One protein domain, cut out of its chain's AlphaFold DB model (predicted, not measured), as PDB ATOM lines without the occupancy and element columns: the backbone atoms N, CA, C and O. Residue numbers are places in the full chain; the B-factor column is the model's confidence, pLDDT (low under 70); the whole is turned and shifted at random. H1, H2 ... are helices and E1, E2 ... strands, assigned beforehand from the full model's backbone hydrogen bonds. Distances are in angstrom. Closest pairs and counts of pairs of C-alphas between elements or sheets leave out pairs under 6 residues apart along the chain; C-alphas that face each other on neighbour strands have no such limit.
ATOM      1  N   ILE A   2     103.217 153.208 182.869       94.38
ATOM      2  CA  ILE A   2     104.241 153.906 183.686       94.38
ATOM      3  C   ILE A   2     104.472 153.235 185.049       94.38
ATOM      4  O   ILE A   2     105.618 153.007 185.422       94.38
ATOM      5  N   GLY A   3     103.404 152.840 185.754       92.81
ATOM      6  CA  GLY A   3     103.536 152.095 187.012       92.81
ATOM      7  C   GLY A   3     104.342 150.798 186.863       92.81
ATOM      8  O   GLY A   3     105.227 150.534 187.671       92.81
ATOM      9  N   TYR A   4     104.113 150.051 185.778       92.88
ATOM     10  CA  TYR A   4     104.834 148.813 185.458       92.88
ATOM     11  C   TYR A   4     106.326 149.078 185.219       92.88
ATOM     12  O   TYR A   4     107.175 148.460 185.854       92.88
ATOM     13  N   ALA A   5     106.660 150.091 184.409       92.62
ATOM     14  CA  ALA A   5     108.047 150.520 184.190       92.62
ATOM     15  C   ALA A   5     108.762 150.984 185.476       92.62
ATOM     16  O   ALA A   5     109.984 150.916 185.572       92.62
ATOM     17  N   LEU A   6     108.009 151.457 186.475       93.31
ATOM     18  CA  LEU A   6     108.519 151.866 187.788       93.31
ATOM     19  C   LEU A   6     108.555 150.714 188.815       93.31
ATOM     20  O   LEU A   6     108.804 150.950 190.007       93.31
ATOM     21  N   GLY A   7     108.322 149.482 188.351       92.06
ATOM     22  CA  GLY A   7     108.410 148.251 189.132       92.06
ATOM     23  C   GLY A   7     107.165 147.928 189.953       92.06
ATOM     24  O   GLY A   7     107.276 147.191 190.931       92.06
ATOM     25  N   ALA A   8     106.006 148.505 189.624       93.31
ATOM     26  CA  ALA A   8     104.743 148.081 190.216       93.31
ATOM     27  C   ALA A   8     104.217 146.809 189.553       93.31
ATOM     28  O   ALA A   8     104.376 146.607 188.348       93.31
ATOM     29  N   THR A   9     103.464 146.037 190.324       94.56
ATOM     30  CA  THR A   9     102.526 145.067 189.770       94.56
ATOM     31  C   THR A   9     101.220 145.795 189.468       94.56
ATOM     32  O   THR A   9     100.659 146.445 190.351       94.56
ATOM     33  N   ILE A  10     100.736 145.719 188.229       94.62
ATOM     34  CA  ILE A  10      99.400 146.222 187.886       94.62
ATOM     35  C   ILE A  10      98.430 145.064 188.099       94.62
ATOM     36  O   ILE A  10      98.544 144.056 187.418       94.62
ATOM     37  N   GLU A  11      97.549 145.172 189.091       94.56
ATOM     38  CA  GLU A  11      96.645 144.083 189.485       94.56
ATOM     39  C   GLU A  11      95.483 143.937 188.503       94.56
ATOM     40  O   GLU A  11      95.103 142.819 188.161       94.56
ATOM     41  N   SER A  12      94.927 145.065 188.056       93.75
ATOM     42  CA  SER A  12      93.878 145.090 187.043       93.75
ATOM     43  C   SER A  12      93.726 146.465 186.397       93.75
ATOM     44  O   SER A  12      94.068 147.492 186.997       93.75
ATOM     45  N   ILE A  13      93.181 146.483 185.181       92.81
ATOM     46  CA  ILE A  13      92.664 147.681 184.511       92.81
ATOM     47  C   ILE A  13      91.299 147.342 183.916       92.81
ATOM     48  O   ILE A  13      91.129 146.254 183.374       92.81
ATOM     49  N   GLN A  14      90.347 148.268 183.988       90.69
ATOM     50  CA  GLN A  14      89.031 148.106 183.373       90.69
ATOM     51  C   GLN A  14      88.510 149.399 182.749       90.69
ATOM     52  O   GLN A  14      88.807 150.497 183.233       90.69
ATOM     53  N   LEU A  15      87.719 149.251 181.688       85.00
ATOM     54  CA  LEU A  15      86.914 150.312 181.095       85.00
ATOM     55  C   LEU A  15      85.599 150.438 181.871       85.00
ATOM     56  O   LEU A  15      84.903 149.451 182.094       85.00
ATOM     57  N   GLY A  16      85.259 151.663 182.275       68.94
ATOM     58  CA  GLY A  16      84.131 151.930 183.168       68.94
ATOM     59  C   GLY A  16      84.411 151.568 184.634       68.94
ATOM     60  O   GLY A  16      85.100 150.602 184.953       68.94
ATOM     61  N   GLY A  17      83.910 152.387 185.560       60.22
ATOM     62  CA  GLY A  17      83.850 152.035 186.983       60.22
ATOM     63  C   GLY A  17      82.550 151.308 187.330       60.22
ATOM     64  O   GLY A  17      81.556 151.440 186.615       60.22
ATOM     65  N   GLU A  18      82.518 150.601 188.464       52.97
ATOM     66  CA  GLU A  18      81.232 150.279 189.094       52.97
ATOM     67  C   GLU A  18      80.464 151.594 189.295       52.97
ATOM     68  O   GLU A  18      81.016 152.578 189.799       52.97
ATOM     69  N   ALA A  19      79.214 151.634 188.832       48.06
ATOM     70  CA  ALA A  19      78.345 152.793 188.970       48.06
ATOM     71  C   ALA A  19      77.910 152.942 190.435       48.06
ATOM     72  O   ALA A  19      76.777 152.639 190.802       48.06
ATOM     73  N   ASP A  20      78.821 153.397 191.286       55.09
ATOM     74  CA  ASP A  20      78.486 153.846 192.627       55.09
ATOM     75  C   ASP A  20      77.839 155.228 192.513       55.09
ATOM     76  O   ASP A  20      78.501 156.199 192.150       55.09
ATOM     77  N   GLU A  21      76.554 155.338 192.870       54.84
ATOM     78  CA  GLU A  21      75.752 156.579 192.794       54.84
ATOM     79  C   GLU A  21      76.392 157.802 193.494       54.84
ATOM     80  O   GLU A  21      75.967 158.938 193.286       54.84
ATOM     81  N   TRP A  22      77.412 157.585 194.331       55.00
ATOM     82  CA  TRP A  22      78.090 158.599 195.143       55.00
ATOM     83  C   TRP A  22      79.474 159.009 194.624       55.00
ATOM     84  O   TRP A  22      80.063 159.952 195.161       55.00
ATOM     85  N   LEU A  23      80.020 158.308 193.627       49.66
ATOM     86  CA  LEU A  23      81.331 158.605 193.058       49.66
ATOM     87  C   LEU A  23      81.180 159.363 191.729       49.66
ATOM     88  O   LEU A  23      80.221 159.133 190.995       49.66
ATOM     89  N   PRO A  24      82.107 160.284 191.400       54.19
ATOM     90  CA  PRO A  24      82.157 160.874 190.067       54.19
ATOM     91  C   PRO A  24      82.233 159.780 189.002       54.19
ATOM     92  O   PRO A  24      82.847 158.741 189.244       54.19
ATOM     93  N   GLU A  25      81.651 160.034 187.832       55.16
ATOM     94  CA  GLU A  25      81.712 159.120 186.690       55.16
ATOM     95  C   GLU A  25      83.176 158.759 186.387       55.16
ATOM     96  O   GLU A  25      84.013 159.634 186.142       55.16
ATOM     97  N   ARG A  26      83.502 157.467 186.486       61.78
ATOM     98  CA  ARG A  26      84.844 156.939 186.223       61.78
ATOM     99  C   ARG A  26      84.856 156.321 184.837       61.78
ATOM    100  O   ARG A  26      84.136 155.358 184.584       61.78
ATOM    101  N   PHE A  27      85.709 156.845 183.964       65.81
ATOM    102  CA  PHE A  27      85.898 156.309 182.612       65.81
ATOM    103  C   PHE A  27      86.694 154.990 182.604       65.81
ATOM    104  O   PHE A  27      86.638 154.238 181.635       65.81
ATOM    105  N   GLY A  28      87.372 154.669 183.709       76.56
ATOM    106  CA  GLY A  28      88.050 153.399 183.946       76.56
ATOM    107  C   GLY A  28      88.597 153.317 185.370       76.56
ATOM    108  O   GLY A  28      88.589 154.308 186.105       76.56
ATOM    109  N   ASP A  29      89.063 152.135 185.762       84.88
ATOM    110  CA  ASP A  29      89.737 151.903 187.043       84.88
ATOM    111  C   ASP A  29      91.055 151.152 186.823       84.88
ATOM    112  O   ASP A  29      91.174 150.333 185.911       84.88
ATOM    113  N   CYS A  30      92.058 151.455 187.646       88.75
ATOM    114  CA  CYS A  30      93.391 150.865 187.559       88.75
ATOM    115  C   CYS A  30      93.916 150.580 188.963       88.75
ATOM    116  O   CYS A  30      94.113 151.492 189.772       88.75
ATOM    117  N   ARG A  31      94.176 149.304 189.248       91.25
ATOM    118  CA  ARG A  31      94.653 148.845 190.553       91.25
ATOM    119  C   ARG A  31      96.137 148.542 190.474       91.25
ATOM    120  O   ARG A  31      96.586 147.747 189.652       91.25
ATOM    121  N   ILE A  32      96.910 149.200 191.332       91.69
ATOM    122  CA  ILE A  32      98.371 149.157 191.295       91.69
ATOM    123  C   ILE A  32      98.902 148.759 192.661       91.69
ATOM    124  O   ILE A  32      98.600 149.388 193.674       91.69
ATOM    125  N   ASN A  33      99.761 147.748 192.665       93.00
ATOM    126  CA  ASN A  33     100.424 147.242 193.845       93.00
ATOM    127  C   ASN A  33     101.917 147.570 193.793       93.00
ATOM    128  O   ASN A  33     102.693 147.010 193.017       93.00
ATOM    129  N   TRP A  34     102.323 148.497 194.658       91.75
ATOM    130  CA  TRP A  34     103.719 148.910 194.821       91.75
ATOM    131  C   TRP A  34     104.529 147.974 195.736       91.75
ATOM    132  O   TRP A  34     105.694 148.258 196.026       91.75
ATOM    133  N   GLY A  35     103.929 146.884 196.223       89.19
ATOM    134  CA  GLY A  35     104.510 145.996 197.219       89.19
ATOM    135  C   GLY A  35     104.633 146.672 198.585       89.19
ATOM    136  O   GLY A  35     103.743 147.391 199.039       89.19
ATOM    137  N   ARG A  36     105.753 146.439 199.279       86.25
ATOM    138  CA  ARG A  36     106.011 147.078 200.573       86.25
ATOM    139  C   ARG A  36     106.359 148.550 200.368       86.25
ATOM    140  O   ARG A  36     107.421 148.875 199.842       86.25
ATOM    141  N   VAL A  37     105.488 149.424 200.857       84.00
ATOM    142  CA  VAL A  37     105.642 150.873 200.741       84.00
ATOM    143  C   VAL A  37     106.223 151.478 202.021       84.00
ATOM    144  O   VAL A  37     105.778 151.166 203.124       84.00
ATOM    145  N   GLU A 126      93.772 145.535 173.784       94.94
ATOM    146  CA  GLU A 126      93.335 144.462 174.685       94.94
ATOM    147  C   GLU A 126      92.138 144.898 175.554       94.94
ATOM    148  O   GLU A 126      91.166 144.155 175.698       94.94
ATOM    149  N   LEU A 127      92.141 146.128 176.081       92.31
ATOM    150  CA  LEU A 127      91.008 146.675 176.840       92.31
ATOM    151  C   LEU A 127      89.756 146.863 175.979       92.31
ATOM    152  O   LEU A 127      88.657 146.618 176.460       92.31
ATOM    153  N   LEU A 128      89.892 147.273 174.718       91.12
ATOM    154  CA  LEU A 128      88.757 147.371 173.797       91.12
ATOM    155  C   LEU A 128      88.166 145.996 173.463       91.12
ATOM    156  O   LEU A 128      86.970 145.898 173.187       91.12
ATOM    157  N   ALA A 129      88.985 144.942 173.480       93.44
ATOM    158  CA  ALA A 129      88.544 143.576 173.228       93.44
ATOM    159  C   ALA A 129      87.908 142.909 174.460       93.44
ATOM    160  O   ALA A 129      86.982 142.109 174.309       93.44
ATOM    161  N   HIS A 130      88.406 143.217 175.661       91.75
ATOM    162  CA  HIS A 130      88.088 142.465 176.878       91.75
ATOM    163  C   HIS A 130      87.391 143.275 177.977       91.75
ATOM    164  O   HIS A 130      86.887 142.668 178.917       91.75
ATOM    165  N   GLU A 131      87.361 144.608 177.879       89.88
ATOM    166  CA  GLU A 131      86.851 145.588 178.863       89.88
ATOM    167  C   GLU A 131      87.523 145.549 180.248       89.88
ATOM    168  O   GLU A 131      87.499 146.538 180.976       89.88
ATOM    169  N   TYR A 132      88.177 144.446 180.595       93.88
ATOM    170  CA  TYR A 132      88.910 144.199 181.823       93.88
ATOM    171  C   TYR A 132      90.155 143.371 181.496       93.88
ATOM    172  O   TYR A 132      90.071 142.381 180.770       93.88
ATOM    173  N   LEU A 133      91.294 143.749 182.073       95.62
ATOM    174  CA  LEU A 133      92.536 142.983 182.026       95.62
ATOM    175  C   LEU A 133      93.032 142.727 183.445       95.62
ATOM    176  O   LEU A 133      93.125 143.658 184.253       95.62
ATOM    177  N   ASP A 134      93.379 141.476 183.733       95.94
ATOM    178  CA  ASP A 134      94.041 141.108 184.980       95.94
ATOM    179  C   ASP A 134      95.566 141.284 184.915       95.94
ATOM    180  O   ASP A 134      96.155 141.678 183.906       95.94
ATOM    181  N   GLN A 135      96.215 140.996 186.041       96.25
ATOM    182  CA  GLN A 135      97.657 141.097 186.199       96.25
ATOM    183  C   GLN A 135      98.453 140.288 185.166       96.25
ATOM    184  O   GLN A 135      99.485 140.774 184.700       96.25
ATOM    185  N   GLU A 136      98.043 139.054 184.863       96.06
ATOM    186  CA  GLU A 136      98.798 138.161 183.975       96.06
ATOM    187  C   GLU A 136      98.734 138.694 182.546       96.06
ATOM    188  O   GLU A 136      99.773 138.940 181.935       96.06
ATOM    189  N   GLN A 137      97.528 139.027 182.084       95.69
ATOM    190  CA  GLN A 137      97.309 139.628 180.769       95.69
ATOM    191  C   GLN A 137      98.072 140.949 180.613       95.69
ATOM    192  O   GLN A 137      98.724 141.190 179.599       95.69
ATOM    193  N   LEU A 138      98.043 141.810 181.635       95.00
ATOM    194  CA  LEU A 138      98.776 143.076 181.615       95.00
ATOM    195  C   LEU A 138     100.292 142.871 181.582       95.00
ATOM    196  O   LEU A 138     100.987 143.611 180.880       95.00
ATOM    197  N   ALA A 139     100.815 141.907 182.339       95.00
ATOM    198  CA  ALA A 139     102.240 141.602 182.357       95.00
ATOM    199  C   ALA A 139     102.708 141.045 181.008       95.00
ATOM    200  O   ALA A 139     103.740 141.490 180.504       95.00
ATOM    201  N   ASP A 140     101.940 140.143 180.399       94.81
ATOM    202  CA  ASP A 140     102.242 139.584 179.082       94.81
ATOM    203  C   ASP A 140     102.251 140.678 178.011       94.81
ATOM    204  O   ASP A 140     103.230 140.819 177.273       94.81
ATOM    205  N   THR A 141     101.226 141.532 177.997       94.81
ATOM    206  CA  THR A 141     101.125 142.641 177.041       94.81
ATOM    207  C   THR A 141     102.244 143.667 177.217       94.81
ATOM    208  O   THR A 141     102.785 144.159 176.228       94.81
ATOM    209  N   LEU A 142     102.621 144.013 178.454       94.00
ATOM    210  CA  LEU A 142     103.614 145.062 178.724       94.00
ATOM    211  C   LEU A 142     105.069 144.579 178.656       94.00
ATOM    212  O   LEU A 142     105.924 145.354 178.222       94.00
ATOM    213  N   SER A 143     105.359 143.337 179.053       92.75
ATOM    214  CA  SER A 143     106.730 142.792 179.137       92.75
ATOM    215  C   SER A 143     107.446 142.707 177.790       92.75
ATOM    216  O   SER A 143     108.673 142.729 177.730       92.75
ATOM    217  N   PHE A 144     106.693 142.646 176.693       89.56
ATOM    218  CA  PHE A 144     107.264 142.702 175.352       89.56
ATOM    219  C   PHE A 144     107.890 144.075 175.034       89.56
ATOM    220  O   PHE A 144     108.825 144.158 174.235       89.56
ATOM    221  N   TRP A 145     107.391 145.154 175.648       89.25
ATOM    222  CA  TRP A 145     107.759 146.533 175.305       89.25
ATOM    223  C   TRP A 145     108.658 147.237 176.329       89.25
ATOM    224  O   TRP A 145     109.318 148.218 175.967       89.25
ATOM    225  N   ILE A 146     108.641 146.803 177.595       84.88
ATOM    226  CA  ILE A 146     109.277 147.464 178.753       84.88
ATOM    227  C   ILE A 146     110.290 146.532 179.400       84.88
ATOM    228  O   ILE A 146     111.433 147.002 179.607       84.88
TER     229      ILE A 146
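AT A GLANCE: This is residues 2 to 37 and 126 to 146 of the 146 residues of an uncharacterized protein of Stieleria varia (UniProt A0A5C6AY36). What does the model look like? It is a flat body built on a small sheet: the long hairpin of E1 and E2, with the short strand E3 along the other side of E1, and three short helices at the sheet's margins. H3 follows E3 at the sheet's level, H1 grazes the sheet near the first residues of E1, H2 grazes it near Leu 15, and residues 19 to 24 of the hairpin's loop stick out. What is it made of? The printed part has 57 residues, with three named helices and three named strands in the order H1 E1 E2 H2 E3 H3, of mixed class, helices and strands; the sheet's order is E2 - E1 - E3, all antiparallel. The whole is only just loose, close to compact, with a radius of gyration of the C-alphas of 12.6 A and spans of 37 by 32 by 15 A.

IN THESE COORDINATES: Where are the strands? E1, residues 9 to 15, is 18.6 A long from C-alpha 9 at (102.526, 145.067, 189.770) to C-alpha 15. E2, residues 28 to 33, is 17.0 A long, and E3, residues 132 to 134, is 6.8 A long. Where are the helices? H1, residues 2 to 5, is 5.1 A long and begins at C-alpha 2, (104.241, 153.906, 183.686). H2, residues 126 to 130, is 6.0 A long, and H3, residues 135 to 143, is 11.6 A long and ends at C-alpha 143, (106.730, 142.792, 179.137).

HOW THE PARTS SIT: How do the strands pair? E1 and E2 form an antiparallel hairpin at 173 degrees, with N 11 and O 31 within hydrogen-bond range at 2.8 A. E1 and E3 are antiparallel at 169 degrees, with N 133 and O 13 at 2.8 A. How do the helices stand to the sheet? H3 is on the sheet at its level, with a height over the sheet of 3.2 A; its closest C-alphas to E1 are Gln 135 and Glu 11, 4.6 A apart. H1 only grazes the sheet, the closest C-alphas to E1 being Tyr 4 and Ile 10 at 6.5 A, and H2 only grazes it too, with the C-alphas of Leu 127 and Leu 133 of E3 closest at 6.5 A. And the helices to each other? H1 and H3 are close but not clearly touching, the closest C-alphas being Tyr 4 and Leu 142 at 7.8 A, while H2 and H3 are only just apart at 8.3 A. In H2 and H3 every O i to N i+4 pair is within hydrogen-bond range; H1 is too short for such a pair.

THE WHOLE: How far does it reach? The two C-alphas farthest apart, those of Trp 22 and Phe 144, are 38.7 A apart. Where is it cut? Residues 38 to 125 are not printed, and C-alphas 37 and 126 are 29.5 A apart across the cut. Which link is long, and where is confidence low? The link from E1 to E2 is long, with 12 residues, 16 to 27, and these same residues have pLDDT under 70.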